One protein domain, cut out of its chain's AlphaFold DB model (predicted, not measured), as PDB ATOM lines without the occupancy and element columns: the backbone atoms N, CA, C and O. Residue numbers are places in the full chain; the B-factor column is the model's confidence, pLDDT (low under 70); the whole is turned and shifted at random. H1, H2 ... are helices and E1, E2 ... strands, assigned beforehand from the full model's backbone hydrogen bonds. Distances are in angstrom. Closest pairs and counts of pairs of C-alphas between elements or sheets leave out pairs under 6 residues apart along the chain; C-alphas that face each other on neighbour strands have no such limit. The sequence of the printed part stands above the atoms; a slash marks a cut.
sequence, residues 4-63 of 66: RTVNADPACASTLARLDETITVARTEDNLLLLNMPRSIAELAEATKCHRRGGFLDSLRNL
ATOM      1  N   ARG A   4     -45.424  17.905  26.439       80.19
ATOM      2  CA  ARG A   4     -46.539  16.968  26.541       80.19
ATOM      3  C   ARG A   4     -46.117  15.731  27.314       80.19
ATOM      4  O   ARG A   4     -45.145  15.069  26.967       80.19
ATOM      5  N   THR A   5     -46.878  15.405  28.349       82.06
ATOM      6  CA  THR A   5     -46.665  14.188  29.133       82.06
ATOM      7  C   THR A   5     -47.591  13.091  28.630       82.06
ATOM      8  O   THR A   5     -48.793  13.316  28.484       82.06
ATOM      9  N   VAL A   6     -47.044  11.905  28.380       82.25
ATOM     10  CA  VAL A   6     -47.801  10.719  27.969       82.25
ATOM     11  C   VAL A   6     -47.484   9.550  28.892       82.25
ATOM     12  O   VAL A   6     -46.351   9.386  29.341       82.25
ATOM     13  N   ASN A   7     -48.504   8.750  29.191       83.69
ATOM     14  CA  ASN A   7     -48.367   7.523  29.962       83.69
ATOM     15  C   ASN A   7     -48.555   6.364  28.980       83.69
ATOM     16  O   ASN A   7     -49.683   6.012  28.637       83.69
ATOM     17  N   ALA A   8     -47.452   5.899  28.403       77.56
ATOM     18  CA  ALA A   8     -47.444   4.929  27.316       77.56
ATOM     19  C   ALA A   8     -46.140   4.132  27.343       77.56
ATOM     20  O   ALA A   8     -45.124   4.618  27.841       77.56
ATOM     21  N   ASP A   9     -46.173   2.935  26.755       83.81
ATOM     22  CA  ASP A   9     -44.979   2.116  26.565       83.81
ATOM     23  C   ASP A   9     -43.874   2.928  25.851       83.81
ATOM     24  O   ASP A   9     -44.185   3.690  24.921       83.81
ATOM     25  N   PRO A  10     -42.595   2.797  26.254       80.69
ATOM     26  CA  PRO A  10     -41.480   3.514  25.642       80.69
ATOM     27  C   PRO A  10     -41.440   3.419  24.109       80.69
ATOM     28  O   PRO A  10     -41.097   4.407  23.452       80.69
ATOM     29  N   ALA A  11     -41.835   2.287  23.515       82.75
ATOM     30  CA  ALA A  11     -41.883   2.138  22.060       82.75
ATOM     31  C   ALA A  11     -42.932   3.069  21.421       82.75
ATOM     32  O   ALA A  11     -42.632   3.807  20.472       82.75
ATOM     33  N   CYS A  12     -44.137   3.111  21.992       80.81
ATOM     34  CA  CYS A  12     -45.215   3.997  21.552       80.81
ATOM     35  C   CYS A  12     -44.860   5.468  21.782       80.81
ATOM     36  O   CYS A  12     -45.045   6.295  20.888       80.81
ATOM     37  N   ALA A  13     -44.290   5.792  22.944       82.75
ATOM     38  CA  ALA A  13     -43.880   7.151  23.261       82.75
ATOM     39  C   ALA A  13     -42.758   7.649  22.336       82.75
ATOM     40  O   ALA A  13     -42.784   8.804  21.920       82.75
ATOM     41  N   SER A  14     -41.813   6.783  21.949       81.00
ATOM     42  CA  SER A  14     -40.745   7.130  20.998       81.00
ATOM     43  C   SER A  14     -41.268   7.421  19.590       81.00
ATOM     44  O   SER A  14     -40.798   8.350  18.931       81.00
ATOM     45  N   THR A  15     -42.273   6.665  19.145       82.75
ATOM     46  CA  THR A  15     -42.920   6.876  17.844       82.75
ATOM     47  C   THR A  15     -43.735   8.162  17.859       82.75
ATOM     48  O   THR A  15     -43.633   8.962  16.932       82.75
ATOM     49  N   LEU A  16     -44.486   8.394  18.937       82.25
ATOM     50  CA  LEU A  16     -45.269   9.611  19.122       82.25
ATOM     51  C   LEU A  16     -44.377  10.848  19.170       82.25
ATOM     52  O   LEU A  16     -44.676  11.823  18.491       82.25
ATOM     53  N   ALA A  17     -43.259  10.774  19.894       83.44
ATOM     54  CA  ALA A  17     -42.288  11.849  19.918       83.44
ATOM     55  C   ALA A  17     -41.854  12.180  18.482       83.44
ATOM     56  O   ALA A  17     -41.956  13.323  18.070       83.44
ATOM     57  N   ARG A  18     -41.439  11.203  17.664       79.38
ATOM     58  CA  ARG A  18     -40.989  11.453  16.273       79.38
ATOM     59  C   ARG A  18     -42.022  12.127  15.361       79.38
ATOM     60  O   ARG A  18     -41.617  12.716  14.365       79.38
ATOM     61  N   LEU A  19     -43.311  11.997  15.659       82.69
ATOM     62  CA  LEU A  19     -44.402  12.573  14.870       82.69
ATOM     63  C   LEU A  19     -44.825  13.967  15.356       82.69
ATOM     64  O   LEU A  19     -45.573  14.642  14.654       82.69
ATOM     65  N   ASP A  20     -44.378  14.377  16.544       75.69
ATOM     66  CA  ASP A  20     -44.780  15.618  17.193       75.69
ATOM     67  C   ASP A  20     -43.554  16.515  17.450       75.69
ATOM     68  O   ASP A  20     -42.515  16.076  17.937       75.69
ATOM     69  N   GLU A  21     -43.669  17.805  17.139       73.81
ATOM     70  CA  GLU A  21     -42.614  18.795  17.405       73.81
ATOM     71  C   GLU A  21     -42.567  19.213  18.889       73.81
ATOM     72  O   GLU A  21     -41.720  20.014  19.300       73.81
ATOM     73  N   THR A  22     -43.477  18.687  19.717       80.62
ATOM     74  CA  THR A  22     -43.478  18.916  21.164       80.62
ATOM     75  C   THR A  22     -42.465  18.044  21.906       80.62
ATOM     76  O   THR A  22     -42.185  16.897  21.548       80.62
ATOM     77  N   ILE A  23     -41.919  18.580  23.005       80.00
ATOM     78  CA  ILE A  23     -41.077  17.787  23.906       80.00
ATOM     79  C   ILE A  23     -41.982  16.768  24.591       80.00
ATOM     80  O   ILE A  23     -42.888  17.141  25.344       80.00
ATOM     81  N   THR A  24     -41.720  15.487  24.352       83.00
ATOM     82  CA  THR A  24     -42.531  14.397  24.894       83.00
ATOM     83  C   THR A  24     -41.878  13.841  26.152       83.00
ATOM     84  O   THR A  24     -40.740  13.377  26.126       83.00
ATOM     85  N   VAL A  25     -42.606  13.857  27.264       84.19
ATOM     86  CA  VAL A  25     -42.207  13.200  28.511       84.19
ATOM     87  C   VAL A  25     -43.014  11.918  28.641       84.19
ATOM     88  O   VAL A  25     -44.222  11.968  28.868       84.19
ATOM     89  N   ALA A  26     -42.367  10.769  28.487       83.25
ATOM     90  CA  ALA A  26     -43.005   9.482  28.712       83.25
ATOM     91  C   ALA A  26     -42.826   9.078  30.175       83.25
ATOM     92  O   ALA A  26     -41.701   8.958  30.661       83.25
ATOM     93  N   ARG A  27     -43.932   8.868  30.882       81.31
ATOM     94  CA  ARG A  27     -43.916   8.209  32.186       81.31
ATOM     95  C   ARG A  27     -44.098   6.715  31.954       81.31
ATOM     96  O   ARG A  27     -45.079   6.319  31.333       81.31
ATOM     97  N   THR A  28     -43.137   5.923  32.408       80.06
ATOM     98  CA  THR A  28     -43.246   4.464  32.492       80.06
ATOM     99  C   THR A  28     -43.429   4.064  33.956       80.06
ATOM    100  O   THR A  28     -43.408   4.927  34.839       80.06
ATOM    101  N   GLU A  29     -43.644   2.775  34.230       78.19
ATOM    102  CA  GLU A  29     -43.798   2.282  35.607       78.19
ATOM    103  C   GLU A  29     -42.545   2.549  36.455       78.19
ATOM    104  O   GLU A  29     -42.659   2.958  37.609       78.19
ATOM    105  N   ASP A  30     -41.362   2.431  35.845       80.75
ATOM    106  CA  ASP A  30     -40.087   2.538  36.554       80.75
ATOM    107  C   ASP A  30     -39.398   3.902  36.405       80.75
ATOM    108  O   ASP A  30     -38.567   4.260  37.236       80.75
ATOM    109  N   ASN A  31     -39.676   4.658  35.332       82.00
ATOM    110  CA  ASN A  31     -38.851   5.806  34.944       82.00
ATOM    111  C   ASN A  31     -39.626   6.934  34.241       82.00
ATOM    112  O   ASN A  31     -40.736   6.777  33.731       82.00
ATOM    113  N   LEU A  32     -38.985   8.103  34.170       85.56
ATOM    114  CA  LEU A  32     -39.398   9.220  33.322       85.56
ATOM    115  C   LEU A  32     -38.422   9.337  32.150       85.56
ATOM    116  O   LEU A  32     -37.232   9.576  32.348       85.56
ATOM    117  N   LEU A  33     -38.926   9.186  30.930       84.44
ATOM    118  CA  LEU A  33     -38.146   9.309  29.705       84.44
ATOM    119  C   LEU A  33     -38.441  10.646  29.034       84.44
ATOM    120  O   LEU A  33     -39.587  10.962  28.716       84.44
ATOM    121  N   LEU A  34     -37.388  11.421  28.789       85.25
ATOM    122  CA  LEU A  34     -37.473  12.666  28.039       85.25
ATOM    123  C   LEU A  34     -37.117  12.400  26.571       85.25
ATOM    124  O   LEU A  34     -35.982  12.043  26.245       85.25
ATOM    125  N   LEU A  35     -38.096  12.556  25.688       82.94
ATOM    126  CA  LEU A  35     -37.991  12.252  24.267       82.94
ATOM    127  C   LEU A  35     -37.997  13.547  23.452       82.94
ATOM    128  O   LEU A  35     -38.675  14.516  23.794       82.94
ATOM    129  N   ASN A  36     -37.222  13.549  22.366       77.88
ATOM    130  CA  ASN A  36     -37.103  14.662  21.420       77.88
ATOM    131  C   ASN A  36     -36.654  16.001  22.010       77.88
ATOM    132  O   ASN A  36     -36.916  17.063  21.452       77.88
ATOM    133  N   MET A  37     -35.911  15.957  23.116       80.44
ATOM    134  CA  MET A  37     -35.170  17.128  23.555       80.44
ATOM    135  C   MET A  37     -33.911  17.296  22.685       80.44
ATOM    136  O   MET A  37     -33.148  16.330  22.562       80.44
ATOM    137  N   PRO A  38     -33.662  18.495  22.124       75.38
ATOM    138  CA  PRO A  38     -32.415  18.797  21.429       75.38
ATOM    139  C   PRO A  38     -31.228  18.606  22.377       75.38
ATOM    140  O   PRO A  38     -31.222  19.134  23.493       75.38
ATOM    141  N   ARG A  39     -30.240  17.809  21.957       77.12
ATOM    142  CA  ARG A  39     -29.120  17.384  22.822       77.12
ATOM    143  C   ARG A  39     -27.849  18.183  22.580       77.12
ATOM    144  O   ARG A  39     -26.949  18.146  23.416       77.12
ATOM    145  N   SER A  40     -27.766  18.903  21.463       82.38
ATOM    146  CA  SER A  40     -26.633  19.774  21.165       82.38
ATOM    147  C   SER A  40     -26.960  21.246  21.427       82.38
ATOM    148  O   SER A  40     -28.093  21.702  21.275       82.38
ATOM    149  N   ILE A  41     -25.939  22.025  21.803       77.19
ATOM    150  CA  ILE A  41     -26.066  23.480  22.008       77.19
ATOM    151  C   ILE A  41     -26.526  24.172  20.715       77.19
ATOM    152  O   ILE A  41     -27.295  25.130  20.766       77.19
ATOM    153  N   ALA A  42     -26.097  23.669  19.554       81.94
ATOM    154  CA  ALA A  42     -26.514  24.177  18.250       81.94
ATOM    155  C   ALA A  42     -28.015  23.952  17.997       81.94
ATOM    156  O   ALA A  42     -28.714  24.891  17.616       81.94
ATOM    157  N   GLU A  43     -28.526  22.748  18.270       77.06
ATOM    158  CA  GLU A  43     -29.960  22.441  18.171       77.06
ATOM    159  C   GLU A  43     -30.788  23.258  19.169       77.06
ATOM    160  O   GLU A  43     -31.852  23.766  18.821       77.06
ATOM    161  N   LEU A  44     -30.290  23.441  20.398       74.06
ATOM    162  CA  LEU A  44     -30.929  24.287  21.411       74.06
ATOM    163  C   LEU A  44     -31.011  25.748  20.957       74.06
ATOM    164  O   LEU A  44     -32.050  26.393  21.121       74.06
ATOM    165  N   ALA A  45     -29.933  26.276  20.370       76.44
ATOM    166  CA  ALA A  45     -29.914  27.619  19.804       76.44
ATOM    167  C   ALA A  45     -30.928  27.754  18.659       76.44
ATOM    168  O   ALA A  45     -31.631  28.755  18.587       76.44
ATOM    169  N   GLU A  46     -31.050  26.754  17.791       77.94
ATOM    170  CA  GLU A  46     -32.018  26.775  16.692       77.94
ATOM    171  C   GLU A  46     -33.470  26.713  17.189       77.94
ATOM    172  O   GLU A  46     -34.282  27.575  16.850       77.94
ATOM    173  N   ALA A  47     -33.771  25.785  18.100       71.31
ATOM    174  CA  ALA A  47     -35.097  25.644  18.703       71.31
ATOM    175  C   ALA A  47     -35.542  26.901  19.478       71.31
ATOM    176  O   ALA A  47     -36.735  27.204  19.559       71.31
ATOM    177  N   THR A  48     -34.596  27.663  20.041       71.25
ATOM    178  CA  THR A  48     -34.880  28.913  20.770       71.25
ATOM    179  C   THR A  48     -34.932  30.158  19.878       71.25
ATOM    180  O   THR A  48     -35.623  31.120  20.230       71.25
ATOM    181  N   LYS A  49     -34.284  30.161  18.703       66.62
ATOM    182  CA  LYS A  49     -34.351  31.277  17.734       66.62
ATOM    183  C   LYS A  49     -35.770  31.509  17.210       66.62
ATOM    184  O   LYS A  49     -36.166  32.665  17.061       66.62
ATOM    185  N   CYS A  50     -36.565  30.454  17.017       54.88
ATOM    186  CA  CYS A  50     -37.948  30.558  16.526       54.88
ATOM    187  C   CYS A  50     -38.911  31.308  17.472       54.88
ATOM    188  O   CYS A  50     -39.970  31.744  17.033       54.88
ATOM    189  N   HIS A  51     -38.562  31.520  18.747       53.44
ATOM    190  CA  HIS A  51     -39.382  32.293  19.699       53.44
ATOM    191  C   HIS A  51     -38.949  33.757  19.878       53.44
ATOM    192  O   HIS A  51     -39.595  34.499  20.614       53.44
ATOM    193  N   ARG A  52     -37.891  34.215  19.193       54.41
ATOM    194  CA  ARG A  52     -37.364  35.589  19.325       54.41
ATOM    195  C   ARG A  52     -37.822  36.574  18.241       54.41
ATOM    196  O   ARG A  52     -37.235  37.647  18.122       54.41
ATOM    197  N   ARG A  53     -38.873  36.278  17.469       53.59
ATOM    198  CA  ARG A  53     -39.463  37.252  16.530       53.59
ATOM    199  C   ARG A  53     -40.677  37.969  17.140       53.59
ATOM    200  O   ARG A  53     -41.797  37.494  17.038       53.59
ATOM    201  N   GLY A  54     -40.419  39.137  17.740       56.38
ATOM    202  CA  GLY A  54     -41.218  40.346  17.465       56.38
ATOM    203  C   GLY A  54     -42.513  40.613  18.244       56.38
ATOM    204  O   GLY A  54     -43.480  41.037  17.631       56.38
ATOM    205  N   GLY A  55     -42.570  40.403  19.565       55.66
ATOM    206  CA  GLY A  55     -43.791  40.720  20.339       55.66
ATOM    207  C   GLY A  55     -43.666  41.879  21.329       55.66
ATOM    208  O   GLY A  55     -44.531  42.746  21.402       55.66
ATOM    209  N   PHE A  56     -42.593  41.901  22.123       61.59
ATOM    210  CA  PHE A  56     -42.578  42.757  23.313       61.59
ATOM    211  C   PHE A  56     -42.077  44.182  23.043       61.59
ATOM    212  O   PHE A  56     -42.623  45.142  23.574       61.59
ATOM    213  N   LEU A  57     -41.072  44.341  22.177       63.72
ATOM    214  CA  LEU A  57     -40.517  45.660  21.851       63.72
ATOM    215  C   LEU A  57     -41.337  46.417  20.795       63.72
ATOM    216  O   LEU A  57     -41.406  47.640  20.866       63.72
ATOM    217  N   ASP A  58     -42.002  45.722  19.866       61.28
ATOM    218  CA  ASP A  58     -42.885  46.370  18.881       61.28
ATOM    219  C   ASP A  58     -44.172  46.908  19.522       61.28
ATOM    220  O   ASP A  58     -44.622  47.999  19.181       61.28
ATOM    221  N   SER A  59     -44.714  46.210  20.528       61.16
ATOM    222  CA  SER A  59     -45.880  46.691  21.282       61.16
ATOM    223  C   SER A  59     -45.559  47.947  22.109       61.16
ATOM    224  O   SER A  59     -46.380  48.856  22.214       61.16
ATOM    225  N   LEU A  60     -44.327  48.059  22.627       68.19
ATOM    226  CA  LEU A  60     -43.868  49.256  23.342       68.19
ATOM    227  C   LEU A  60     -43.538  50.427  22.404       68.19
ATOM    228  O   LEU A  60     -43.727  51.577  22.788       68.19
ATOM    229  N   ARG A  61     -43.094  50.174  21.165       66.38
ATOM    230  CA  ARG A  61     -42.841  51.245  20.182       66.38
ATOM    231  C   ARG A  61     -44.114  51.983  19.759       66.38
ATOM    232  O   ARG A  61     -44.059  53.199  19.612       66.38
ATOM    233  N   ASN A  62     -45.250  51.291  19.660       64.56
ATOM    234  CA  ASN A  62     -46.543  51.912  19.333       64.56
ATOM    235  C   ASN A  62     -47.132  52.774  20.466       64.56
ATOM    236  O   ASN A  62     -48.075  53.521  20.229       64.56
ATOM    237  N   LEU A  63     -46.596  52.686  21.689       66.94
ATOM    238  CA  LEU A  63     -47.038  53.494  22.833       66.94
ATOM    239  C   LEU A  63     -46.276  54.822  22.977       66.94
ATOM    240  O   LEU A  63     -46.751  55.708  23.681       66.94
TER     241      LEU A  63
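This is residues 4 to 63 of the 66 residues of an uncharacterized protein of Corynebacterium yudongzhengii (UniProt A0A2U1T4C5). A small three-stranded sheet with H1 over one face makes a head; from it a tail with H2 and H3 makes the length, and residues 39 to 45 and 48 to 63 stick out. The printed part has 60 residues, with three named helices and three named strands in the order E1 H1 E2 E3 H2 H3 along the chain, mixed in class, with a mixed sheet ordered E1 E2 E3. The whole is extended, radius of gyration of the C-alphas 16.6 A, spanning 53 by 24 by 20 A.

Start at E2, residues 23 to 27; E1, residues 4 to 7, is parallel to it, N 6 and O 25 being 2.9 A apart. E3, residues 32 to 35, forms an antiparallel hairpin with E2, N 26 and O 33 being 2.8 A apart. H1, residues 10 to 19, is on the sheet in two layers, helix over one face, at a height of 9.0 A; its closest C-alpha pair with E2 is Ala 17 and Thr 24, 5.6 A. E1, H1, E2 form a strand-helix-strand unit, parallel strands joined through a helix, its crossover right-handed. H2, residues 41 to 49, and H3, residues 56 to 63, are apart. Every O i to N i+4 pair is within hydrogen-bond range in H1 and H2, 2 of 4 in H3.

Find C-alpha 4 at (-46.539, 16.968, 26.541), where E1 begins; H1 runs 14.4 A, E2 13.0 A, and H3 ends at C-alpha 63, (-47.038, 53.494, 22.833).

The farthest C-alphas, of Asp 30 and Leu 63, are 53.2 A apart. The printed part has no cut and no long link; look for pLDDT under 70 at residues 49 to 63.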